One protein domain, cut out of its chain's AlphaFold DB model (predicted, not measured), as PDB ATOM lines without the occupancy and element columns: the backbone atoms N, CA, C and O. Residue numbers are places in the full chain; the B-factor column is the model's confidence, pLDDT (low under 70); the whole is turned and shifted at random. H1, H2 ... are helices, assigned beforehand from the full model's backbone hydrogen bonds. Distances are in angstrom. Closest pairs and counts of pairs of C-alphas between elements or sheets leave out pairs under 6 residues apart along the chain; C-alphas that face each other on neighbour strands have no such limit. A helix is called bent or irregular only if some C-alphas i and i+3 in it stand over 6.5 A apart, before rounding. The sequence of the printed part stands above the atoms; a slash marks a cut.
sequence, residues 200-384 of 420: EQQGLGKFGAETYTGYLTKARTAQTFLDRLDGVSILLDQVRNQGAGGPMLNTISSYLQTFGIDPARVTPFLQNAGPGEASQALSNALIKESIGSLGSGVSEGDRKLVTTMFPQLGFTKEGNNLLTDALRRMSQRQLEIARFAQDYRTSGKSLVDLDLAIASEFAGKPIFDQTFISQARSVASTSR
ATOM      1  N   GLU A 200      40.373  24.059  50.627       66.00
ATOM      2  CA  GLU A 200      40.597  24.845  49.416       66.00
ATOM      3  C   GLU A 200      41.513  26.043  49.692       66.00
ATOM      4  O   GLU A 200      42.520  26.212  49.004       66.00
ATOM      5  N   GLN A 201      41.258  26.801  50.765       74.12
ATOM      6  CA  GLN A 201      42.136  27.899  51.189       74.12
ATOM      7  C   GLN A 201      43.570  27.423  51.465       74.12
ATOM      8  O   GLN A 201      44.531  28.098  51.092       74.12
ATOM      9  N   GLN A 202      43.738  26.244  52.074       82.38
ATOM     10  CA  GLN A 202      45.058  25.637  52.264       82.38
ATOM     11  C   GLN A 202      45.728  25.275  50.933       82.38
ATOM     12  O   GLN A 202      46.920  25.534  50.760       82.38
ATOM     13  N   GLY A 203      44.975  24.705  49.989       82.06
ATOM     14  CA  GLY A 203      45.466  24.377  48.650       82.06
ATOM     15  C   GLY A 203      45.914  25.614  47.872       82.06
ATOM     16  O   GLY A 203      47.026  25.640  47.346       82.06
ATOM     17  N   LEU A 204      45.092  26.664  47.864       78.75
ATOM     18  CA  LEU A 204      45.388  27.943  47.217       78.75
ATOM     19  C   LEU A 204      46.585  28.651  47.865       78.75
ATOM     20  O   LEU A 204      47.483  29.123  47.168       78.75
ATOM     21  N   GLY A 205      46.654  28.663  49.199       82.38
ATOM     22  CA  GLY A 205      47.794  29.215  49.930       82.38
ATOM     23  C   GLY A 205      49.101  28.484  49.614       82.38
ATOM     24  O   GLY A 205      50.128  29.127  49.384       82.38
ATOM     25  N   LYS A 206      49.063  27.147  49.534       90.19
ATOM     26  CA  LYS A 206      50.214  26.329  49.131       90.19
ATOM     27  C   LYS A 206      50.631  26.622  47.690       90.19
ATOM     28  O   LYS A 206      51.810  26.866  47.455       90.19
ATOM     29  N   PHE A 207      49.678  26.675  46.760       86.81
ATOM     30  CA  PHE A 207      49.942  27.014  45.362       86.81
ATOM     31  C   PHE A 207      50.599  28.394  45.212       86.81
ATOM     32  O   PHE A 207      51.621  28.527  44.536       86.81
ATOM     33  N   GLY A 208      50.071  29.419  45.887       85.81
ATOM     34  CA  GLY A 208      50.649  30.765  45.866       85.81
ATOM     35  C   GLY A 208      52.059  30.810  46.469       85.81
ATOM     36  O   GLY A 208      52.955  31.451  45.918       85.81
ATOM     37  N   ALA A 209      52.295  30.088  47.569       90.31
ATOM     38  CA  ALA A 209      53.616  29.984  48.189       90.31
ATOM     39  C   ALA A 209      54.633  29.254  47.293       90.31
ATOM     40  O   ALA A 209      55.770  29.713  47.149       90.31
ATOM     41  N   GLU A 210      54.234  28.154  46.651       92.44
ATOM     42  CA  GLU A 210      55.062  27.416  45.689       92.44
ATOM     43  C   GLU A 210      55.382  28.277  44.463       92.44
ATOM     44  O   GLU A 210      56.540  28.374  44.063       92.44
ATOM     45  N   THR A 211      54.395  28.999  43.936       89.56
ATOM     46  CA  THR A 211      54.577  29.942  42.823       89.56
ATOM     47  C   THR A 211      55.587  31.036  43.185       89.56
ATOM     48  O   THR A 211      56.570  31.250  42.472       89.56
ATOM     49  N   TYR A 212      55.412  31.679  44.343       94.88
ATOM     50  CA  TYR A 212      56.330  32.702  44.849       94.88
ATOM     51  C   TYR A 212      57.757  32.166  45.054       94.88
ATOM     52  O   TYR A 212      58.732  32.768  44.598       94.88
ATOM     53  N   THR A 213      57.904  31.016  45.720       93.81
ATOM     54  CA  THR A 213      59.223  30.393  45.940       93.81
ATOM     55  C   THR A 213      59.875  29.939  44.631       93.81
ATOM     56  O   THR A 213      61.099  30.044  44.491       93.81
ATOM     57  N   GLY A 214      59.076  29.529  43.642       91.12
ATOM     58  CA  GLY A 214      59.510  29.254  42.277       91.12
ATOM     59  C   GLY A 214      60.168  30.468  41.623       91.12
ATOM     60  O   GLY A 214      61.280  30.349  41.108       91.12
ATOM     61  N   TYR A 215      59.546  31.649  41.703       93.88
ATOM     62  CA  TYR A 215      60.120  32.887  41.158       93.88
ATOM     63  C   TYR A 215      61.440  33.285  41.823       93.88
ATOM     64  O   TYR A 215      62.400  33.625  41.131       93.88
ATOM     65  N   LEU A 216      61.540  33.165  43.149       94.56
ATOM     66  CA  LEU A 216      62.795  33.444  43.856       94.56
ATOM     67  C   LEU A 216      63.911  32.458  43.492       94.56
ATOM     68  O   LEU A 216      65.070  32.849  43.363       94.56
ATOM     69  N   THR A 217      63.570  31.179  43.327       92.69
ATOM     70  CA  THR A 217      64.535  30.149  42.923       92.69
ATOM     71  C   THR A 217      65.063  30.437  41.522       92.69
ATOM     72  O   THR A 217      66.276  30.456  41.321       92.69
ATOM     73  N   LYS A 218      64.170  30.764  40.583       88.75
ATOM     74  CA  LYS A 218      64.529  31.165  39.217       88.75
ATOM     75  C   LYS A 218      65.438  32.392  39.203       88.75
ATOM     76  O   LYS A 218      66.444  32.372  38.509       88.75
ATOM     77  N   ALA A 219      65.175  33.407  40.027       93.19
ATOM     78  CA  ALA A 219      66.056  34.571  40.133       93.19
ATOM     79  C   ALA A 219      67.468  34.238  40.643       93.19
ATOM     80  O   ALA A 219      68.443  34.797  40.147       93.19
ATOM     81  N   ARG A 220      67.620  33.302  41.587       91.50
ATOM     82  CA  ARG A 220      68.957  32.846  42.025       91.50
ATOM     83  C   ARG A 220      69.707  32.133  40.901       91.50
ATOM     84  O   ARG A 220      70.898  32.382  40.701       91.50
ATOM     85  N   THR A 221      69.008  31.284  40.149       87.62
ATOM     86  CA  THR A 221      69.562  30.644  38.951       87.62
ATOM     87  C   THR A 221      69.936  31.690  37.902       87.62
ATOM     88  O   THR A 221      71.034  31.626  37.361       87.62
ATOM     89  N   ALA A 222      69.094  32.702  37.676       90.69
ATOM     90  CA  ALA A 222      69.353  33.805  36.752       90.69
ATOM     91  C   ALA A 222      70.589  34.624  37.136       90.69
ATOM     92  O   ALA A 222      71.379  34.982  36.269       90.69
ATOM     93  N   GLN A 223      70.790  34.895  38.428       93.31
ATOM     94  CA  GLN A 223      71.985  35.594  38.893       93.31
ATOM     95  C   GLN A 223      73.244  34.768  38.606       93.31
ATOM     96  O   GLN A 223      74.185  35.264  37.996       93.31
ATOM     97  N   THR A 224      73.207  33.477  38.946       88.81
ATOM     98  CA  THR A 224      74.302  32.540  38.643       88.81
ATOM     99  C   THR A 224      74.552  32.441  37.134       88.81
ATOM    100  O   THR A 224      75.688  32.270  36.697       88.81
ATOM    101  N   PHE A 225      73.491  32.546  36.331       87.06
ATOM    102  CA  PHE A 225      73.557  32.546  34.877       87.06
ATOM    103  C   PHE A 225      74.294  33.778  34.346       87.06
ATOM    104  O   PHE A 225      75.206  33.637  33.535       87.06
ATOM    105  N   LEU A 226      73.932  34.971  34.826       91.50
ATOM    106  CA  LEU A 226      74.574  36.228  34.435       91.50
ATOM    107  C   LEU A 226      76.075  36.216  34.738       91.50
ATOM    108  O   LEU A 226      76.860  36.626  33.888       91.50
ATOM    109  N   ASP A 227      76.470  35.666  35.885       91.06
ATOM    110  CA  ASP A 227      77.878  35.572  36.289       91.06
ATOM    111  C   ASP A 227      78.688  34.604  35.402       91.06
ATOM    112  O   ASP A 227      79.914  34.675  35.336       91.06
ATOM    113  N   ARG A 228      78.013  33.679  34.706       88.62
ATOM    114  CA  ARG A 228      78.624  32.627  33.867       88.62
ATOM    115  C   ARG A 228      78.465  32.859  32.371       88.62
ATOM    116  O   ARG A 228      78.907  32.037  31.566       88.62
ATOM    117  N   LEU A 229      77.825  33.955  31.995       89.38
ATOM    118  CA  LEU A 229      77.388  34.233  30.634       89.38
ATOM    119  C   LEU A 229      78.566  34.332  29.648       89.38
ATOM    120  O   LEU A 229      78.472  33.848  28.521       89.38
ATOM    121  N   ASP A 230      79.704  34.856  30.105       88.81
ATOM    122  CA  ASP A 230      80.947  34.905  29.324       88.81
ATOM    123  C   ASP A 230      81.493  33.497  29.041       88.81
ATOM    124  O   ASP A 230      81.935  33.196  27.930       88.81
ATOM    125  N   GLY A 231      81.382  32.588  30.014       88.19
ATOM    126  CA  GLY A 231      81.739  31.179  29.846       88.19
ATOM    127  C   GLY A 231      80.845  30.467  28.830       88.19
ATOM    128  O   GLY A 231      81.338  29.667  28.038       88.19
ATOM    129  N   VAL A 232      79.552  30.804  28.792       87.00
ATOM    130  CA  VAL A 232      78.616  30.298  27.773       87.00
ATOM    131  C   VAL A 232      78.995  30.799  26.381       87.00
ATOM    132  O   VAL A 232      78.980  30.012  25.441       87.00
ATOM    133  N   SER A 233      79.379  32.071  26.237       88.12
ATOM    134  CA  SER A 233      79.846  32.618  24.955       88.12
ATOM    135  C   SER A 233      81.079  31.869  24.437       88.12
ATOM    136  O   SER A 233      81.088  31.395  23.299       88.12
ATOM    137  N   ILE A 234      82.075  31.657  25.305       88.62
ATOM    138  CA  ILE A 234      83.276  30.875  24.982       88.62
ATOM    139  C   ILE A 234      82.902  29.437  24.604       88.62
ATOM    140  O   ILE A 234      83.415  28.907  23.619       88.62
ATOM    141  N   LEU A 235      81.994  28.811  25.356       88.12
ATOM    142  CA  LEU A 235      81.547  27.442  25.114       88.12
ATOM    143  C   LEU A 235      80.855  27.300  23.755       88.12
ATOM    144  O   LEU A 235      81.162  26.374  23.010       88.12
ATOM    145  N   LEU A 236      79.946  28.214  23.417       86.75
ATOM    146  CA  LEU A 236      79.247  28.219  22.132       86.75
ATOM    147  C   LEU A 236      80.228  28.378  20.969       86.75
ATOM    148  O   LEU A 236      80.127  27.659  19.976       86.75
ATOM    149  N   ASP A 237      81.223  29.254  21.104       87.50
ATOM    150  CA  ASP A 237      82.268  29.410  20.092       87.50
ATOM    151  C   ASP A 237      83.174  28.178  19.981       87.50
ATOM    152  O   ASP A 237      83.550  27.783  18.874       87.50
ATOM    153  N   GLN A 238      83.506  27.529  21.096       86.81
ATOM    154  CA  GLN A 238      84.285  26.293  21.082       86.81
ATOM    155  C   GLN A 238      83.510  25.140  20.435       86.81
ATOM    156  O   GLN A 238      84.046  24.474  19.550       86.81
ATOM    157  N   VAL A 239      82.243  24.939  20.807       85.06
ATOM    158  CA  VAL A 239      81.373  23.907  20.223       85.06
ATOM    159  C   VAL A 239      81.158  24.155  18.733       85.06
ATOM    160  O   VAL A 239      81.248  23.217  17.944       85.06
ATOM    161  N   ARG A 240      80.960  25.412  18.320       83.75
ATOM    162  CA  ARG A 240      80.816  25.789  16.908       83.75
ATOM    163  C   ARG A 240      82.054  25.457  16.077       83.75
ATOM    164  O   ARG A 240      81.917  24.983  14.955       83.75
ATOM    165  N   ASN A 241      83.252  25.716  16.604       81.19
ATOM    166  CA  ASN A 241      84.496  25.531  15.852       81.19
ATOM    167  C   ASN A 241      85.033  24.091  15.909       81.19
ATOM    168  O   ASN A 241      85.675  23.645  14.962       81.19
ATOM    169  N   GLN A 242      84.814  23.376  17.015       83.38
ATOM    170  CA  GLN A 242      85.479  22.093  17.301       83.38
ATOM    171  C   GLN A 242      84.506  20.919  17.466       83.38
ATOM    172  O   GLN A 242      84.932  19.767  17.505       83.38
ATOM    173  N   GLY A 243      83.203  21.189  17.557       80.62
ATOM    174  CA  GLY A 243      82.200  20.202  17.935       80.62
ATOM    175  C   GLY A 243      82.213  19.874  19.425       80.62
ATOM    176  O   GLY A 243      83.076  20.301  20.193       80.62
ATOM    177  N   ALA A 244      81.217  19.104  19.855       80.19
ATOM    178  CA  ALA A 244      81.079  18.680  21.242       80.19
ATOM    179  C   ALA A 244      81.800  17.338  21.475       80.19
ATOM    180  O   ALA A 244      81.177  16.304  21.700       80.19
ATOM    181  N   GLY A 245      83.135  17.352  21.393       81.12
ATOM    182  CA  GLY A 245      83.963  16.181  21.705       81.12
ATOM    183  C   GLY A 245      83.861  15.741  23.176       81.12
ATOM    184  O   GLY A 245      83.378  16.482  24.028       81.12
ATOM    185  N   GLY A 246      84.361  14.544  23.507       78.81
ATOM    186  CA  GLY A 246      84.226  13.923  24.841       78.81
ATOM    187  C   GLY A 246      84.536  14.836  26.045       78.81
ATOM    188  O   GLY A 246      83.676  14.989  26.912       78.81
ATOM    189  N   PRO A 247      85.708  15.501  26.109       80.88
ATOM    190  CA  PRO A 247      86.018  16.438  27.194       80.88
ATOM    191  C   PRO A 247      85.091  17.662  27.225       80.88
ATOM    192  O   PRO A 247      84.721  18.132  28.299       80.88
ATOM    193  N   MET A 248      84.666  18.142  26.052       82.69
ATOM    194  CA  MET A 248      83.741  19.269  25.921       82.69
ATOM    195  C   MET A 248      82.344  18.907  26.430       82.69
ATOM    196  O   MET A 248      81.703  19.727  27.076       82.69
ATOM    197  N   LEU A 249      81.880  17.673  26.210       85.38
ATOM    198  CA  LEU A 249      80.577  17.211  26.700       85.38
ATOM    199  C   LEU A 249      80.472  17.279  28.223       85.38
ATOM    200  O   LEU A 249      79.397  17.594  28.727       85.38
ATOM    201  N   ASN A 250      81.561  17.044  28.957       86.19
ATOM    202  CA  ASN A 250      81.570  17.191  30.415       86.19
ATOM    203  C   ASN A 250      81.419  18.658  30.828       86.19
ATOM    204  O   ASN A 250      80.605  18.972  31.698       86.19
ATOM    205  N   THR A 251      82.131  19.565  30.152       85.00
ATOM    206  CA  THR A 251      81.977  21.010  30.349       85.00
ATOM    207  C   THR A 251      80.547  21.443  30.044       85.00
ATOM    208  O   THR A 251      79.889  22.003  30.918       85.00
ATOM    209  N   ILE A 252      80.018  21.101  28.865       84.75
ATOM    210  CA  ILE A 252      78.635  21.398  28.476       84.75
ATOM    211  C   ILE A 252      77.655  20.838  29.509       84.75
ATOM    212  O   ILE A 252      76.768  21.557  29.947       84.75
ATOM    213  N   SER A 253      77.835  19.591  29.949       87.25
ATOM    214  CA  SER A 253      76.965  18.968  30.953       87.25
ATOM    215  C   SER A 253      76.958  19.740  32.264       87.25
ATOM    216  O   SER A 253      75.892  19.949  32.832       87.25
ATOM    217  N   SER A 254      78.124  20.195  32.730       85.25
ATOM    218  CA  SER A 254      78.213  20.995  33.952       85.25
ATOM    219  C   SER A 254      77.466  22.324  33.809       85.25
ATOM    220  O   SER A 254      76.705  22.696  34.699       85.25
ATOM    221  N   TYR A 255      77.594  22.992  32.656       82.50
ATOM    222  CA  TYR A 255      76.848  24.211  32.358       82.50
ATOM    223  C   TYR A 255      75.343  23.935  32.309       82.50
ATOM    224  O   TYR A 255      74.587  24.578  33.032       82.50
ATOM    225  N   LEU A 256      74.909  22.924  31.554       84.38
ATOM    226  CA  LEU A 256      73.506  22.517  31.462       84.38
ATOM    227  C   LEU A 256      72.905  22.217  32.844       84.38
ATOM    228  O   LEU A 256      71.858  22.768  33.170       84.38
ATOM    229  N   GLN A 257      73.602  21.458  33.699       86.06
ATOM    230  CA  GLN A 257      73.161  21.194  35.078       86.06
ATOM    231  C   GLN A 257      72.999  22.477  35.882       86.06
ATOM    232  O   GLN A 257      72.023  22.627  36.615       86.06
ATOM    233  N   THR A 258      73.929  23.423  35.736       77.81
ATOM    234  CA  THR A 258      73.842  24.707  36.449       77.81
ATOM    235  C   THR A 258      72.673  25.562  35.977       77.81
ATOM    236  O   THR A 258      72.214  26.433  36.709       77.81
ATOM    237  N   PHE A 259      72.142  25.256  34.796       72.81
ATOM    238  CA  PHE A 259      70.953  25.875  34.226       72.81
ATOM    239  C   PHE A 259      69.674  25.073  34.483       72.81
ATOM    240  O   PHE A 259      68.629  25.416  33.946       72.81
ATOM    241  N   GLY A 260      69.737  24.011  35.296       79.31
ATOM    242  CA  GLY A 260      68.600  23.121  35.544       79.31
ATOM    243  C   GLY A 260      68.239  22.234  34.349       79.31
ATOM    244  O   GLY A 260      67.254  21.500  34.402       79.31
ATOM    245  N   ILE A 261      69.044  22.262  33.284       84.12
ATOM    246  CA  ILE A 261      68.862  21.431  32.101       84.12
ATOM    247  C   ILE A 261      69.506  20.080  32.381       84.12
ATOM    248  O   ILE A 261      70.711  19.984  32.603       84.12
ATOM    249  N   ASP A 262      68.703  19.025  32.324       84.81
ATOM    250  CA  ASP A 262      69.201  17.656  32.405       84.81
ATOM    251  C   ASP A 262      70.137  17.362  31.213       84.81
ATOM    252  O   ASP A 262      69.658  17.270  30.071       84.81
ATOM    253  N   PRO A 263      71.455  17.180  31.434       85.75
ATOM    254  CA  PRO A 263      72.393  16.925  30.348       85.75
ATOM    255  C   PRO A 263      72.047  15.665  29.577       85.75
ATOM    256  O   PRO A 263      72.277  15.630  28.373       85.75
ATOM    257  N   ALA A 264      71.445  14.658  30.219       87.06
ATOM    258  CA  ALA A 264      71.088  13.402  29.567       87.06
ATOM    259  C   ALA A 264      70.087  13.592  28.415       87.06
ATOM    260  O   ALA A 264      69.967  12.723  27.550       87.06
ATOM    261  N   ARG A 265      69.386  14.735  28.371       83.88
ATOM    262  CA  ARG A 265      68.475  15.104  27.280       83.88
ATOM    263  C   ARG A 265      69.164  15.779  26.101       83.88
ATOM    264  O   ARG A 265      68.586  15.797  25.022       83.88
ATOM    265  N   VAL A 266      70.351  16.349  26.297       82.31
ATOM    266  CA  VAL A 266      71.027  17.197  25.300       82.31
ATOM    267  C   VAL A 266      72.312  16.538  24.804       82.31
ATOM    268  O   VAL A 266      72.556  16.477  23.602       82.31
ATOM    269  N   THR A 267      73.112  15.971  25.707       83.44
ATOM    270  CA  THR A 267      74.429  15.401  25.398       83.44
ATOM    271  C   THR A 267      74.414  14.267  24.371       83.44
ATOM    272  O   THR A 267      75.339  14.252  23.559       83.44
ATOM    273  N   PRO A 268      73.398  13.375  24.287       82.44
ATOM    274  CA  PRO A 268      73.383  12.347  23.245       82.44
ATOM    275  C   PRO A 268      73.259  12.928  21.831       82.44
ATOM    276  O   PRO A 268      73.779  12.346  20.882       82.44
ATOM    277  N   PHE A 269      72.586  14.075  21.690       81.00
ATOM    278  CA  PHE A 269      72.484  14.783  20.415       81.00
ATOM    279  C   PHE A 269      73.801  15.479  20.085       81.00
ATOM    280  O   PHE A 269      74.301  15.348  18.975       81.00
ATOM    281  N   LEU A 270      74.409  16.139  21.074       83.25
ATOM    282  CA  LEU A 270      75.687  16.834  20.906       83.25
ATOM    283  C   LEU A 270      76.832  15.891  20.520       83.25
ATOM    284  O   LEU A 270      77.672  16.261  19.709       83.25
ATOM    285  N   GLN A 271      76.853  14.674  21.069       81.69
ATOM    286  CA  GLN A 271      77.918  13.698  20.827       81.69
ATOM    287  C   GLN A 271      77.984  13.215  19.370       81.69
ATOM    288  O   GLN A 271      79.060  12.860  18.897       81.69
ATOM    289  N   ASN A 272      76.843  13.178  18.678       76.88
ATOM    290  CA  ASN A 272      76.739  12.653  17.313       76.88
ATOM    291  C   ASN A 272      76.590  13.756  16.254       76.88
ATOM    292  O   ASN A 272      76.541  13.454  15.065       76.88
ATOM    293  N   ALA A 273      76.502  15.013  16.684       79.75
ATOM    294  CA  ALA A 273      76.274  16.163  15.826       79.75
ATOM    295  C   ALA A 273      77.594  16.753  15.309       79.75
ATOM    296  O   ALA A 273      78.592  16.828  16.034       79.75
ATOM    297  N   GLY A 274      77.592  17.234  14.063       79.38
ATOM    298  CA  GLY A 274      78.689  18.065  13.560       79.38
ATOM    299  C   GLY A 274      78.806  19.384  14.349       79.38
ATOM    300  O   GLY A 274      77.859  19.769  15.033       79.38
ATOM    301  N   PRO A 275      79.922  20.135  14.253       77.69
ATOM    302  CA  PRO A 275      80.123  21.354  15.049       77.69
ATOM    303  C   PRO A 275      78.987  22.387  14.967       77.69
ATOM    304  O   PRO A 275      78.542  22.912  15.989       77.69
ATOM    305  N   GLY A 276      78.451  22.623  13.764       75.31
ATOM    306  CA  GLY A 276      77.309  23.522  13.566       75.31
ATOM    307  C   GLY A 276      76.013  23.003  14.195       75.31
ATOM    308  O   GLY A 276      75.325  23.743  14.892       75.31
ATOM    309  N   GLU A 277      75.708  21.718  14.012       79.50
ATOM    310  CA  GLU A 277      74.519  21.068  14.581       79.50
ATOM    311  C   GLU A 277      74.587  21.001  16.113       79.50
ATOM    312  O   GLU A 277      73.591  21.241  16.794       79.50
ATOM    313  N   ALA A 278      75.770  20.732  16.673       82.00
ATOM    314  CA  ALA A 278      75.998  20.705  18.112       82.00
ATOM    315  C   ALA A 278      75.818  22.101  18.725       82.00
ATOM    316  O   ALA A 278      75.147  22.247  19.749       82.00
ATOM    317  N   SER A 279      76.360  23.139  18.077       81.50
ATOM    318  CA  SER A 279      76.175  24.535  18.494       81.50
ATOM    319  C   SER A 279      74.697  24.924  18.479       81.50
ATOM    320  O   SER A 279      74.176  25.464  19.458       81.50
ATOM    321  N   GLN A 280      73.982  24.572  17.408       83.94
ATOM    322  CA  GLN A 280      72.551  24.825  17.276       83.94
ATOM    323  C   GLN A 280      71.731  24.087  18.346       83.94
ATOM    324  O   GLN A 280      70.864  24.686  18.983       83.94
ATOM    325  N   ALA A 281      72.007  22.803  18.581       85.44
ATOM    326  CA  ALA A 281      71.307  22.001  19.580       85.44
ATOM    327  C   ALA A 281      71.524  22.536  21.003       85.44
ATOM    328  O   ALA A 281      70.564  22.654  21.769       85.44
ATOM    329  N   LEU A 282      72.762  22.912  21.340       86.44
ATOM    330  CA  LEU A 282      73.087  23.532  22.624       86.44
ATOM    331  C   LEU A 282      72.365  24.874  22.787       86.44
ATOM    332  O   LEU A 282      71.712  25.102  23.804       86.44
ATOM    333  N   SER A 283      72.422  25.727  21.763       85.56
ATOM    334  CA  SER A 283      71.742  27.025  21.734       85.56
ATOM    335  C   SER A 283      70.239  26.878  21.973       85.56
ATOM    336  O   SER A 283      69.677  27.515  22.863       85.56
ATOM    337  N   ASN A 284      69.593  25.973  21.235       85.62
ATOM    338  CA  ASN A 284      68.163  25.701  21.360       85.62
ATOM    339  C   ASN A 284      67.791  25.189  22.756       85.62
ATOM    340  O   ASN A 284      66.764  25.597  23.301       85.62
ATOM    341  N   ALA A 285      68.612  24.313  23.344       86.44
ATOM    342  CA  ALA A 285      68.381  23.804  24.691       86.44
ATOM    343  C   ALA A 285      68.431  24.927  25.737       86.44
ATOM    344  O   ALA A 285      67.523  25.023  26.564       86.44
ATOM    345  N   LEU A 286      69.441  25.800  25.657       86.94
ATOM    346  CA  LEU A 286      69.607  26.929  26.574       86.94
ATOM    347  C   LEU A 286      68.404  27.874  26.516       86.94
ATOM    348  O   LEU A 286      67.798  28.156  27.546       86.94
ATOM    349  N   ILE A 287      67.995  28.310  25.322       86.44
ATOM    350  CA  ILE A 287      66.902  29.287  25.214       86.44
ATOM    351  C   ILE A 287      65.559  28.669  25.589       86.44
ATOM    352  O   ILE A 287      64.736  29.332  26.220       86.44
ATOM    353  N   LYS A 288      65.310  27.409  25.210       86.00
ATOM    354  CA  LYS A 288      64.055  26.731  25.550       86.00
ATOM    355  C   LYS A 288      63.869  26.662  27.065       86.00
ATOM    356  O   LYS A 288      62.772  26.939  27.548       86.00
ATOM    357  N   GLU A 289      64.935  26.355  27.797       85.81
ATOM    358  CA  GLU A 289      64.910  26.387  29.259       85.81
ATOM    359  C   GLU A 289      64.727  27.813  29.791       85.81
ATOM    360  O   GLU A 289      63.885  28.053  30.661       85.81
ATOM    361  N   SER A 290      65.447  28.795  29.239       85.00
ATOM    362  CA  SER A 290      65.310  30.198  29.649       85.00
ATOM    363  C   SER A 290      63.892  30.745  29.422       85.00
ATOM    364  O   SER A 290      63.392  31.499  30.254       85.00
ATOM    365  N   ILE A 291      63.204  30.357  28.340       85.75
ATOM    366  CA  ILE A 291      61.800  30.732  28.104       85.75
ATOM    367  C   ILE A 291      60.874  30.003  29.068       85.75
ATOM    368  O   ILE A 291      59.995  30.629  29.656       85.75
ATOM    369  N   GLY A 292      61.048  28.687  29.226       83.44
ATOM    370  CA  GLY A 292      60.195  27.892  30.109       83.44
ATOM    371  C   GLY A 292      60.247  28.404  31.549       83.44
ATOM    372  O   GLY A 292      59.221  28.524  32.221       83.44
ATOM    373  N   SER A 293      61.436  28.800  31.999       82.88
ATOM    374  CA  SER A 293      61.646  29.352  33.335       82.88
ATOM    375  C   SER A 293      61.013  30.734  33.533       82.88
ATOM    376  O   SER A 293      60.597  31.032  34.649       82.88
ATOM    377  N   LEU A 294      60.814  31.547  32.496       83.69
ATOM    378  CA  LEU A 294      60.149  32.851  32.628       83.69
ATOM    379  C   LEU A 294      58.626  32.772  32.870       83.69
ATOM    380  O   LEU A 294      58.042  33.738  33.356       83.69
ATOM    381  N   GLY A 295      57.983  31.630  32.596       86.69
ATOM    382  CA  GLY A 295      56.566  31.415  32.920       86.69
ATOM    383  C   GLY A 295      55.635  32.427  32.244       86.69
ATOM    384  O   GLY A 295      55.681  32.585  31.024       86.69
ATOM    385  N   SER A 296      54.787  33.090  33.031       86.56
ATOM    386  CA  SER A 296      53.815  34.102  32.592       86.56
ATOM    387  C   SER A 296      54.435  35.466  32.249       86.56
ATOM    388  O   SER A 296      53.802  36.273  31.579       86.56
ATOM    389  N   GLY A 297      55.694  35.719  32.623       85.56
ATOM    390  CA  GLY A 297      56.380  36.997  32.387       85.56
ATOM    391  C   GLY A 297      56.970  37.187  30.980       85.56
ATOM    392  O   GLY A 297      57.814  38.067  30.786       85.56
ATOM    393  N   VAL A 298      56.572  36.351  30.012       89.25
ATOM    394  CA  VAL A 298      57.027  36.387  28.609       89.25
ATOM    395  C   VAL A 298      55.889  36.842  27.711       89.25
ATOM    396  O   VAL A 298      54.821  36.224  27.725       89.25
ATOM    397  N   SER A 299      56.134  37.853  26.876       87.56
ATOM    398  CA  SER A 299      55.159  38.264  25.865       87.56
ATOM    399  C   SER A 299      55.036  37.216  24.749       87.56
ATOM    400  O   SER A 299      55.990  36.505  24.426       87.56
ATOM    401  N   GLU A 300      53.872  37.135  24.103       84.12
ATOM    402  CA  GLU A 300      53.679  36.231  22.957       84.12
ATOM    403  C   GLU A 300      54.648  36.556  21.802       84.12
ATOM    404  O   GLU A 300      55.159  35.662  21.123       84.12
ATOM    405  N   GLY A 301      54.979  37.840  21.632       85.69
ATOM    406  CA  GLY A 301      55.993  38.294  20.682       85.69
ATOM    407  C   GLY A 301      57.369  37.689  20.961       85.69
ATOM    408  O   GLY A 301      57.998  37.169  20.039       85.69
ATOM    409  N   ASP A 302      57.805  37.678  22.223       90.25
ATOM    410  CA  ASP A 302      59.088  37.090  22.629       90.25
ATOM    411  C   ASP A 302      59.099  35.562  22.430       90.25
ATOM    412  O   ASP A 302      60.094  35.004  21.958       90.25
ATOM    413  N   ARG A 303      57.983  34.869  22.718       86.94
ATOM    414  CA  ARG A 303      57.851  33.418  22.464       86.94
ATOM    415  C   ARG A 303      57.990  33.091  20.982       86.94
ATOM    416  O   ARG A 303      58.735  32.180  20.609       86.94
ATOM    417  N   LYS A 304      57.303  33.847  20.124       86.31
ATOM    418  CA  LYS A 304      57.399  33.694  18.668       86.31
ATOM    419  C   LYS A 304      58.806  34.006  18.169       86.31
ATOM    420  O   LYS A 304      59.320  33.307  17.297       86.31
ATOM    421  N   LEU A 305      59.449  35.024  18.735       86.94
ATOM    422  CA  LEU A 305      60.812  35.400  18.384       86.94
ATOM    423  C   LEU A 305      61.795  34.255  18.640       86.94
ATOM    424  O   LEU A 305      62.557  33.873  17.751       86.94
ATOM    425  N   VAL A 306      61.732  33.673  19.839       86.44
ATOM    426  CA  VAL A 306      62.589  32.558  20.241       86.44
ATOM    427  C   VAL A 306      62.359  31.317  19.402       86.44
ATOM    428  O   VAL A 306      63.319  30.707  18.939       86.44
ATOM    429  N   THR A 307      61.101  30.947  19.176       83.38
ATOM    430  CA  THR A 307      60.786  29.728  18.425       83.38
ATOM    431  C   THR A 307      61.179  29.824  16.952       83.38
ATOM    432  O   THR A 307      61.538  28.809  16.363       83.38
ATOM    433  N   THR A 308      61.148  31.022  16.359       82.56
ATOM    434  CA  THR A 308      61.378  31.198  14.914       82.56
ATOM    435  C   THR A 308      62.798  31.616  14.547       82.56
ATOM    436  O   THR A 308      63.321  31.132  13.546       82.56
ATOM    437  N   MET A 309      63.439  32.499  15.317       81.00
ATOM    438  CA  MET A 309      64.697  33.123  14.880       81.00
ATOM    439  C   MET A 309      65.933  32.454  15.465       81.00
ATOM    440  O   MET A 309      66.935  32.280  14.778       81.00
ATOM    441  N   PHE A 310      65.879  32.058  16.730       80.44
ATOM    442  CA  PHE A 310      67.067  31.588  17.429       80.44
ATOM    443  C   PHE A 310      67.665  30.273  16.920       80.44
ATOM    444  O   PHE A 310      68.894  30.174  16.930       80.44
ATOM    445  N   PRO A 311      66.884  29.309  16.390       79.31
ATOM    446  CA  PRO A 311      67.466  28.138  15.745       79.31
ATOM    447  C   PRO A 311      68.411  28.489  14.590       79.31
ATOM    448  O   PRO A 311      69.262  27.676  14.247       79.31
ATOM    449  N   GLN A 312      68.281  29.676  13.992       81.38
ATOM    450  CA  GLN A 312      69.123  30.133  12.885       81.38
ATOM    451  C   GLN A 312      70.368  30.902  13.358       81.38
ATOM    452  O   GLN A 312      71.282  31.118  12.571       81.38
ATOM    453  N   LEU A 313      70.444  31.298  14.634       81.56
ATOM    454  CA  LEU A 313      71.555  32.100  15.161       81.56
ATOM    455  C   LEU A 313      72.782  31.257  15.554       81.56
ATOM    456  O   LEU A 313      73.895  31.765  15.539       81.56
ATOM    457  N   GLY A 314      72.622  29.966  15.859       73.81
ATOM    458  CA  GLY A 314      73.714  29.124  16.386       73.81
ATOM    459  C   GLY A 314      74.864  28.806  15.413       73.81
ATOM    460  O   GLY A 314      75.811  28.117  15.797       73.81
ATOM    461  N   PHE A 315      74.795  29.266  14.158       75.94
ATOM    462  CA  PHE A 315      75.765  28.937  13.104       75.94
ATOM    463  C   PHE A 315      76.918  29.941  12.967       75.94
ATOM    464  O   PHE A 315      77.955  29.611  12.390       75.94
ATOM    465  N   THR A 316      76.768  31.159  13.488       86.56
ATOM    466  CA  THR A 316      77.727  32.257  13.291       86.56
ATOM    467  C   THR A 316      78.222  32.809  14.624       86.56
ATOM    468  O   THR A 316      77.582  32.638  15.661       86.56
ATOM    469  N   LYS A 317      79.380  33.479  14.619       88.38
ATOM    470  CA  LYS A 317      79.914  34.131  15.827       88.38
ATOM    471  C   LYS A 317      79.002  35.278  16.266       88.38
ATOM    472  O   LYS A 317      78.723  35.462  17.447       88.38
ATOM    473  N   GLU A 318      78.509  36.036  15.296       90.25
ATOM    474  CA  GLU A 318      77.568  37.132  15.485       90.25
ATOM    475  C   GLU A 318      76.257  36.618  16.089       90.25
ATOM    476  O   GLU A 318      75.706  37.238  16.999       90.25
ATOM    477  N   GLY A 319      75.785  35.454  15.635       89.81
ATOM    478  CA  GLY A 319      74.604  34.805  16.183       89.81
ATOM    479  C   GLY A 319      74.814  34.255  17.595       89.81
ATOM    480  O   GLY A 319      73.935  34.434  18.435       89.81
ATOM    481  N   ASN A 320      75.998  33.717  17.910       88.25
ATOM    482  CA  ASN A 320      76.374  33.359  19.284       88.25
ATOM    483  C   ASN A 320      76.365  34.583  20.215       88.25
ATOM    484  O   ASN A 320      75.832  34.511  21.319       88.25
ATOM    485  N   ASN A 321      76.882  35.731  19.767       91.81
ATOM    486  CA  ASN A 321      76.843  36.968  20.554       91.81
ATOM    487  C   ASN A 321      75.406  37.442  20.815       91.81
ATOM    488  O   ASN A 321      75.074  37.830  21.935       91.81
ATOM    489  N   LEU A 322      74.543  37.383  19.797       93.00
ATOM    490  CA  LEU A 322      73.122  37.710  19.937       93.00
ATOM    491  C   LEU A 322      72.387  36.750  20.867       93.00
ATOM    492  O   LEU A 322      71.548  37.174  21.658       93.00
ATOM    493  N   LEU A 323      72.707  35.462  20.786       91.19
ATOM    494  CA  LEU A 323      72.184  34.441  21.679       91.19
ATOM    495  C   LEU A 323      72.571  34.735  23.130       91.19
ATOM    496  O   LEU A 323      71.721  34.729  24.015       91.19
ATOM    497  N   THR A 324      73.844  35.036  23.368       92.00
ATOM    498  CA  THR A 324      74.359  35.418  24.681       92.00
ATOM    499  C   THR A 324      73.676  36.690  25.205       92.00
ATOM    500  O   THR A 324      73.268  36.719  26.368       92.00
ATOM    501  N   ASP A 325      73.469  37.713  24.366       93.94
ATOM    502  CA  ASP A 325      72.727  38.920  24.761       93.94
ATOM    503  C   ASP A 325      71.256  38.624  25.075       93.94
ATOM    504  O   ASP A 325      70.702  39.136  26.049       93.94
ATOM    505  N   ALA A 326      70.623  37.733  24.314       93.31
ATOM    506  CA  ALA A 326      69.256  37.331  24.593       93.31
ATOM    507  C   ALA A 326      69.123  36.625  25.936       93.31
ATOM    508  O   ALA A 326      68.251  36.968  26.732       93.31
ATOM    509  N   LEU A 327      70.009  35.662  26.201       91.88
ATOM    510  CA  LEU A 327      70.030  34.935  27.462       91.88
ATOM    511  C   LEU A 327      70.262  35.905  28.631       91.88
ATOM    512  O   LEU A 327      69.584  35.797  29.650       91.88
ATOM    513  N   ARG A 328      71.113  36.927  28.454       95.25
ATOM    514  CA  ARG A 328      71.308  38.007  29.436       95.25
ATOM    515  C   ARG A 328      70.005  38.755  29.723       95.25
ATOM    516  O   ARG A 328      69.632  38.884  30.887       95.25
ATOM    517  N   ARG A 329      69.303  39.221  28.685       95.38
ATOM    518  CA  ARG A 329      68.022  39.945  28.820       95.38
ATOM    519  C   ARG A 329      66.950  39.084  29.490       95.38
ATOM    520  O   ARG A 329      66.222  39.554  30.359       95.38
ATOM    521  N   MET A 330      66.887  37.802  29.141       93.75
ATOM    522  CA  MET A 330      65.966  36.845  29.755       93.75
ATOM    523  C   MET A 330      66.280  36.617  31.237       93.75
ATOM    524  O   MET A 330      65.371  36.634  32.064       93.75
ATOM    525  N   SER A 331      67.554  36.462  31.606       93.88
ATOM    526  CA  SER A 331      67.958  36.359  33.012       93.88
ATOM    527  C   SER A 331      67.664  37.643  33.790       93.88
ATOM    528  O   SER A 331      67.162  37.575  34.909       93.88
ATOM    529  N   GLN A 332      67.887  38.818  33.195       95.88
ATOM    530  CA  GLN A 332      67.495  40.098  33.795       95.88
ATOM    531  C   GLN A 332      65.982  40.167  34.032       95.88
ATOM    532  O   GLN A 332      65.559  40.521  35.131       95.88
ATOM    533  N   ARG A 333      65.162  39.716  33.072       95.88
ATOM    534  CA  ARG A 333      63.707  39.615  33.253       95.88
ATOM    535  C   ARG A 333      63.323  38.687  34.409       95.88
ATOM    536  O   ARG A 333      62.397  39.000  35.147       95.88
ATOM    537  N   GLN A 334      64.029  37.576  34.628       95.00
ATOM    538  CA  GLN A 334      63.766  36.715  35.794       95.00
ATOM    539  C   GLN A 334      64.022  37.443  37.120       95.00
ATOM    540  O   GLN A 334      63.258  37.269  38.072       95.00
ATOM    541  N   LEU A 335      65.058  38.287  37.183       96.50
ATOM    542  CA  LEU A 335      65.320  39.133  38.349       96.50
ATOM    543  C   LEU A 335      64.222  40.190  38.540       96.50
ATOM    544  O   LEU A 335      63.784  40.409  39.667       96.50
ATOM    545  N   GLU A 336      63.749  40.815  37.457       97.25
ATOM    546  CA  GLU A 336      62.628  41.769  37.489       97.25
ATOM    547  C   GLU A 336      61.340  41.117  38.002       97.25
ATOM    548  O   GLU A 336      60.694  41.662  38.895       97.25
ATOM    549  N   ILE A 337      60.998  39.928  37.498       96.25
ATOM    550  CA  ILE A 337      59.815  39.174  37.934       96.25
ATOM    551  C   ILE A 337      59.913  38.829  39.424       96.25
ATOM    552  O   ILE A 337      58.934  38.966  40.153       96.25
ATOM    553  N   ALA A 338      61.085  38.409  39.907       97.12
ATOM    554  CA  ALA A 338      61.258  38.097  41.321       97.12
ATOM    555  C   ALA A 338      61.159  39.334  42.221       97.12
ATOM    556  O   ALA A 338      60.567  39.239  43.295       97.12
ATOM    557  N   ARG A 339      61.687  40.488  41.786       98.06
ATOM    558  CA  ARG A 339      61.500  41.767  42.491       98.06
ATOM    559  C   ARG A 339      60.021  42.139  42.547       98.06
ATOM    560  O   ARG A 339      59.501  42.355  43.634       98.06
ATOM    561  N   PHE A 340      59.319  42.073  41.415       97.69
ATOM    562  CA  PHE A 340      57.874  42.302  41.375       97.69
ATOM    563  C   PHE A 340      57.119  41.351  42.310       97.69
ATOM    564  O   PHE A 340      56.240  41.782  43.048       97.69
ATOM    565  N   ALA A 341      57.476  40.065  42.338       96.94
ATOM    566  CA  ALA A 341      56.852  39.094  43.232       96.94
ATOM    567  C   ALA A 341      57.087  39.414  44.718       96.94
ATOM    568  O   ALA A 341      56.183  39.226  45.537       96.94
ATOM    569  N   GLN A 342      58.280  39.903  45.077       97.69
ATOM    570  CA  GLN A 342      58.584  40.384  46.428       97.69
ATOM    571  C   GLN A 342      57.729  41.599  46.781       97.69
ATOM    572  O   GLN A 342      57.037  41.569  47.801       97.69
ATOM    573  N   ASP A 343      57.700  42.610  45.915       97.88
ATOM    574  CA  ASP A 343      56.905  43.824  46.113       97.88
ATOM    575  C   ASP A 343      55.416  43.478  46.255       97.88
ATOM    576  O   ASP A 343      54.751  43.887  47.211       97.88
ATOM    577  N   TYR A 344      54.911  42.613  45.373       97.00
ATOM    578  CA  TYR A 344      53.542  42.109  45.394       97.00
ATOM    579  C   TYR A 344      53.205  41.431  46.727       97.00
ATOM    580  O   TYR A 344      52.182  41.747  47.339       97.00
ATOM    581  N   ARG A 345      54.091  40.566  47.237       95.81
ATOM    582  CA  ARG A 345      53.928  39.937  48.554       95.81
ATOM    583  C   ARG A 345      53.919  40.969  49.685       95.81
ATOM    584  O   ARG A 345      53.085  40.872  50.583       95.81
ATOM    585  N   THR A 346      54.833  41.939  49.667       96.94
ATOM    586  CA  THR A 346      54.916  42.970  50.720       96.94
ATOM    587  C   THR A 346      53.718  43.920  50.722       96.94
ATOM    588  O   THR A 346      53.368  44.444  51.773       96.94
ATOM    589  N   SER A 347      53.028  44.067  49.585       96.31
ATOM    590  CA  SER A 347      51.794  44.854  49.480       96.31
ATOM    591  C   SER A 347      50.569  44.213  50.153       96.31
ATOM    592  O   SER A 347      49.494  44.807  50.156       96.31
ATOM    593  N   GLY A 348      50.705  43.003  50.711       92.44
ATOM    594  CA  GLY A 348      49.622  42.290  51.396       92.44
ATOM    595  C   GLY A 348      48.611  41.618  50.461       92.44
ATOM    596  O   GLY A 348      47.592  41.113  50.927       92.44
ATOM    597  N   LYS A 349      48.875  41.594  49.149       92.62
ATOM    598  CA  LYS A 349      48.024  40.923  48.159       92.62
ATOM    599  C   LYS A 349      48.150  39.400  48.243       92.62
ATOM    600  O   LYS A 349      49.196  38.859  48.603       92.62
ATOM    601  N   SER A 350      47.079  38.704  47.861       92.38
ATOM    602  CA  SER A 350      47.043  37.239  47.821       92.38
ATOM    603  C   SER A 350      48.028  36.689  46.791       92.38
ATOM    604  O   SER A 350      47.948  37.029  45.612       92.38
ATOM    605  N   LEU A 351      48.916  35.785  47.215       92.50
ATOM    606  CA  LEU A 351      49.863  35.109  46.317       92.50
ATOM    607  C   LEU A 351      49.184  34.191  45.291       92.50
ATOM    608  O   LEU A 351      49.840  33.768  44.346       92.50
ATOM    609  N   VAL A 352      47.895  33.888  45.464       89.94
ATOM    610  CA  VAL A 352      47.103  33.115  44.495       89.94
ATOM    611  C   VAL A 352      47.047  33.834  43.146       89.94
ATOM    612  O   VAL A 352      47.208  33.201  42.107       89.94
ATOM    613  N   ASP A 353      46.929  35.163  43.170       91.06
ATOM    614  CA  ASP A 353      46.807  35.996  41.970       91.06
ATOM    615  C   ASP A 353      48.164  36.495  41.449       91.06
ATOM    616  O   ASP A 353      48.225  37.262  40.488       91.06
ATOM    617  N   LEU A 354      49.273  36.083  42.080       93.44
ATOM    618  CA  LEU A 354      50.613  36.572  41.751       93.44
ATOM    619  C   LEU A 354      50.973  36.309  40.284       93.44
ATOM    620  O   LEU A 354      51.533  37.182  39.625       93.44
ATOM    621  N   ASP A 355      50.659  35.119  39.773       91.31
ATOM    622  CA  ASP A 355      51.005  34.748  38.399       91.31
ATOM    623  C   ASP A 355      50.247  35.595  37.369       91.31
ATOM    624  O   ASP A 355      50.835  36.091  36.410       91.31
ATOM    625  N   LEU A 356      48.960  35.847  37.623       91.75
ATOM    626  CA  LEU A 356      48.138  36.730  36.800       91.75
ATOM    627  C   LEU A 356      48.641  38.178  36.860       91.75
ATOM    628  O   LEU A 356      48.692  38.861  35.837       91.75
ATOM    629  N   ALA A 357      49.050  38.643  38.042       94.69
ATOM    630  CA  ALA A 357      49.622  39.972  38.212       94.69
ATOM    631  C   ALA A 357      50.942  40.132  37.441       94.69
ATOM    632  O   ALA A 357      51.133  41.150  36.782       94.69
ATOM    633  N   ILE A 358      51.816  39.118  37.462       94.62
ATOM    634  CA  ILE A 358      53.043  39.083  36.652       94.62
ATOM    635  C   ILE A 358      52.692  39.101  35.161       94.62
ATOM    636  O   ILE A 358      53.237  39.915  34.418       94.62
ATOM    637  N   ALA A 359      51.756  38.258  34.718       92.69
ATOM    638  CA  ALA A 359      51.320  38.232  33.324       92.69
ATOM    639  C   ALA A 359      50.862  39.624  32.859       92.69
ATOM    640  O   ALA A 359      51.315  40.120  31.829       92.69
ATOM    641  N   SER A 360      50.015  40.280  33.655       93.88
ATOM    642  CA  SER A 360      49.507  41.622  33.369       93.88
ATOM    643  C   SER A 360      50.613  42.681  33.355       93.88
ATOM    644  O   SER A 360      50.625  43.533  32.470       93.88
ATOM    645  N   GLU A 361      51.535  42.643  34.318       95.06
ATOM    646  CA  GLU A 361      52.632  43.611  34.443       95.06
ATOM    647  C   GLU A 361      53.604  43.545  33.257       95.06
ATOM    648  O   GLU A 361      54.080  44.572  32.761       95.06
ATOM    649  N   PHE A 362      53.907  42.332  32.789       94.75
ATOM    650  CA  PHE A 362      54.930  42.099  31.772       94.75
ATOM    651  C   PHE A 362      54.372  41.909  30.354       94.75
ATOM    652  O   PHE A 362      55.154  41.933  29.403       94.75
ATOM    653  N   ALA A 363      53.049  41.807  30.169       89.81
ATOM    654  CA  ALA A 363      52.416  41.664  28.852       89.81
ATOM    655  C   ALA A 363      52.818  42.771  27.860       89.81
ATOM    656  O   ALA A 363      53.080  42.495  26.690       89.81
ATOM    657  N   GLY A 364      52.900  44.021  28.328       90.38
ATOM    658  CA  GLY A 364      53.295  45.181  27.519       90.38
ATOM    659  C   GLY A 364      54.799  45.467  27.495       90.38
ATOM    660  O   GLY A 364      55.219  46.464  26.912       90.38
ATOM    661  N   LYS A 365      55.615  44.632  28.149       94.12
ATOM    662  CA  LYS A 365      57.056  44.840  28.319       94.12
ATOM    663  C   LYS A 365      57.809  43.731  27.587       94.12
ATOM    664  O   LYS A 365      58.231  42.767  28.233       94.12
ATOM    665  N   PRO A 366      57.980  43.816  26.255       94.25
ATOM    666  CA  PRO A 366      58.748  42.811  25.531       94.25
ATOM    667  C   PRO A 366      60.180  42.743  26.075       94.25
ATOM    668  O   PRO A 366      60.746  43.756  26.489       94.25
ATOM    669  N   ILE A 367      60.749  41.541  26.124       95.00
ATOM    670  CA  ILE A 367      62.155  41.332  26.513       95.00
ATOM    671  C   ILE A 367      63.074  41.833  25.390       95.00
ATOM    672  O   ILE A 367      64.150  42.383  25.643       95.00
ATOM    673  N   PHE A 368      62.634  41.653  24.145       95.19
ATOM    674  CA  PHE A 368      63.390  42.004  22.953       95.19
ATOM    675  C   PHE A 368      62.797  43.241  22.276       95.19
ATOM    676  O   PHE A 368      61.673  43.226  21.774       95.19
ATOM    677  N   ASP A 369      63.570  44.326  22.248       95.00
ATOM    678  CA  ASP A 369      63.208  45.544  21.521       95.00
ATOM    679  C   ASP A 369      63.332  45.363  19.990       95.00
ATOM    680  O   ASP A 369      63.911  44.395  19.489       95.00
ATOM    681  N   GLN A 370      62.780  46.306  19.218       93.94
ATOM    682  CA  GLN A 370      62.810  46.243  17.749       93.94
ATOM    683  C   GLN A 370      64.232  46.259  17.175       93.94
ATOM    684  O   GLN A 370      64.471  45.679  16.117       93.94
ATOM    685  N   THR A 371      65.181  46.888  17.867       95.69
ATOM    686  CA  THR A 371      66.585  46.923  17.450       95.69
ATOM    687  C   THR A 371      67.191  45.526  17.530       95.69
ATOM    688  O   THR A 371      67.757  45.051  16.544       95.69
ATOM    689  N   PHE A 372      66.994  44.830  18.653       94.81
ATOM    690  CA  PHE A 372      67.411  43.442  18.837       94.81
ATOM    691  C   PHE A 372      66.766  42.535  17.785       94.81
ATOM    692  O   PHE A 372      67.452  41.742  17.141       94.81
ATOM    693  N   ILE A 373      65.456  42.680  17.563       93.94
ATOM    694  CA  ILE A 373      64.717  41.877  16.579       93.94
ATOM    695  C   ILE A 373      65.291  42.070  15.170       93.94
ATOM    696  O   ILE A 373      65.551  41.087  14.476       93.94
ATOM    697  N   SER A 374      65.521  43.313  14.746       93.94
ATOM    698  CA  SER A 374      66.113  43.621  13.439       93.94
ATOM    699  C   SER A 374      67.527  43.067  13.298       93.94
ATOM    700  O   SER A 374      67.849  42.466  12.272       93.94
ATOM    701  N   GLN A 375      68.358  43.202  14.334       94.25
ATOM    702  CA  GLN A 375      69.716  42.663  14.332       94.25
ATOM    703  C   GLN A 375      69.704  41.134  14.224       94.25
ATOM    704  O   GLN A 375      70.411  40.563  13.394       94.25
ATOM    705  N   ALA A 376      68.851  40.470  15.001       91.62
ATOM    706  CA  ALA A 376      68.715  39.023  14.968       91.62
ATOM    707  C   ALA A 376      68.167  38.512  13.631       91.62
ATOM    708  O   ALA A 376      68.663  37.510  13.126       91.62
ATOM    709  N   ARG A 377      67.234  39.227  12.991       91.38
ATOM    710  CA  ARG A 377      66.797  38.910  11.620       91.38
ATOM    711  C   ARG A 377      67.913  39.071  10.598       91.38
ATOM    712  O   ARG A 377      68.068  38.205   9.742       91.38
ATOM    713  N   SER A 378      68.691  40.149  10.692       91.94
ATOM    714  CA  SER A 378      69.833  40.377   9.804       91.94
ATOM    715  C   SER A 378      70.825  39.221   9.904       91.94
ATOM    716  O   SER A 378      71.169  38.622   8.886       91.94
ATOM    717  N   VAL A 379      71.219  38.844  11.123       90.50
ATOM    718  CA  VAL A 379      72.159  37.737  11.341       90.50
ATOM    719  C   VAL A 379      71.562  36.401  10.904       90.50
ATOM    720  O   VAL A 379      72.242  35.627  10.233       90.50
ATOM    721  N   ALA A 380      70.293  36.131  11.206       87.00
ATOM    722  CA  ALA A 380      69.616  34.910  10.772       87.00
ATOM    723  C   ALA A 380      69.574  34.790   9.237       87.00
ATOM    724  O   ALA A 380      69.864  33.725   8.698       87.00
ATOM    725  N   SER A 381      69.322  35.893   8.520       86.31
ATOM    726  CA  SER A 381      69.305  35.911   7.049       86.31
ATOM    727  C   SER A 381      70.669  35.612   6.417       86.31
ATOM    728  O   SER A 381      70.734  34.985   5.361       86.31
ATOM    729  N   THR A 382      71.759  36.001   7.085       82.62
ATOM    730  CA  THR A 382      73.130  35.668   6.668       82.62
ATOM    731  C   THR A 382      73.562  34.269   7.109       82.62
ATOM    732  O   THR A 382      74.455  33.680   6.509       82.62
ATOM    733  N   SER A 383      72.907  33.714   8.131       69.81
ATOM    734  CA  SER A 383      73.181  32.396   8.719       69.81
ATOM    735  C   SER A 383      72.402  31.292   8.003       69.81
ATOM    736  O   SER A 383      71.812  30.418   8.640       69.81
ATOM    737  N   ARG A 384      72.349  31.339   6.666       60.97
ATOM    738  CA  ARG A 384      71.716  30.276   5.885       60.97
ATOM    739  C   ARG A 384      72.473  28.979   6.214       60.97
ATOM    740  O   ARG A 384      73.699  28.973   6.059       60.97
TER     741      ARG A 384
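Overview. This is residues 200 to 384 of the 420 residues of an uncharacterized protein of Myxococcales bacterium (UniProt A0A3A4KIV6). A long bent helix, H1, runs the length of an elongated, partly aligned and partly crossed bundle of H1a, H1b, H4, H5, H6 and H8, with H4 and H6 in the middle and H5 and H8 on the side away from H1a. The hairpin of H2 and H3 lies along one side of the bundle, over the half that holds H1b, where H3 packs on H4, and H7 packs slantwise on H1a, H4 and H6 in the other half, toward the end where H1a begins. The printed part has 185 residues with eight named helices, H1 to H8 in chain order, and no named strand: the class is all helix. It is compact, with a radius of gyration of the C-alphas of 17.6 A and spans of 54 by 35 by 26 A.

Along the chain. H1, residues 200 to 242, was assigned as one helix by its hydrogen bonds but is bent: C-alphas 227 and 230 are 7.6 A apart. Its arms are H1a, residues 200 to 227, 41.0 A, from C-alpha 200 at (40.597, 24.845, 49.416), and H1b, residues 230 to 242, 18.1 A. H6 is residues 317 to 346, 43.8 A; H4 residues 275 to 297, 33.3 A; H5 residues 300 to 315, 25.3 A. H2 is residues 246 to 258, H3 residues 267 to 272, H7 residues 351 to 362, and H8 residues 370 to 382, ending at C-alpha 382 (73.130, 35.668, 6.668). H4, H5 and H7 are irregular, H5 only just: C-alphas 293 and 296 are 9.2 A apart, 308 and 311 6.9 A, 352 and 355 7.4 A.

Arrangement. H1a and H1b stand at a steep tilt of 69 degrees, only just short of about perpendicular. H1a touches residues 328 to 341 of H6, closest C-alphas Ala 222 and Ser 331, 4.7 A. H6 and H4 touch at a shallow tilt of 18 degrees, the same way, closest C-alphas Leu 294 and Gln 334, 6.2 A. H4 and H5 form a hairpin, closest C-alphas Gln 280 and Gly 314, 4.5 A. H8 touches H5, closest C-alphas Gln 312 and Ala 380, 5.2 A. H7 touches H1a, closest C-alphas Gly 208 and Leu 351, 4.4 A. H3 touches H4, closest C-alphas Leu 270 and Ala 278, 4.8 A, and H2 and H3 form a hairpin, closest C-alphas Leu 249 and Thr 267, 6.5 A. Every O i to N i+4 pair is within hydrogen-bond range in H1a, H1b, H6 and H8; the counts are 8 of 9 in H2, 1 of 2 in H3, 16 of 19 in H4, 6 of 12 in H5 and 6 of 8 in H7.

Size, cuts and confidence. The two C-alphas farthest apart are those of Gln 201 and Gln 242, 55.3 A. The printed part has no cut and no long link. Mean pLDDT of the printed part is 87.7; residues 200, 383 and 384 are under 70.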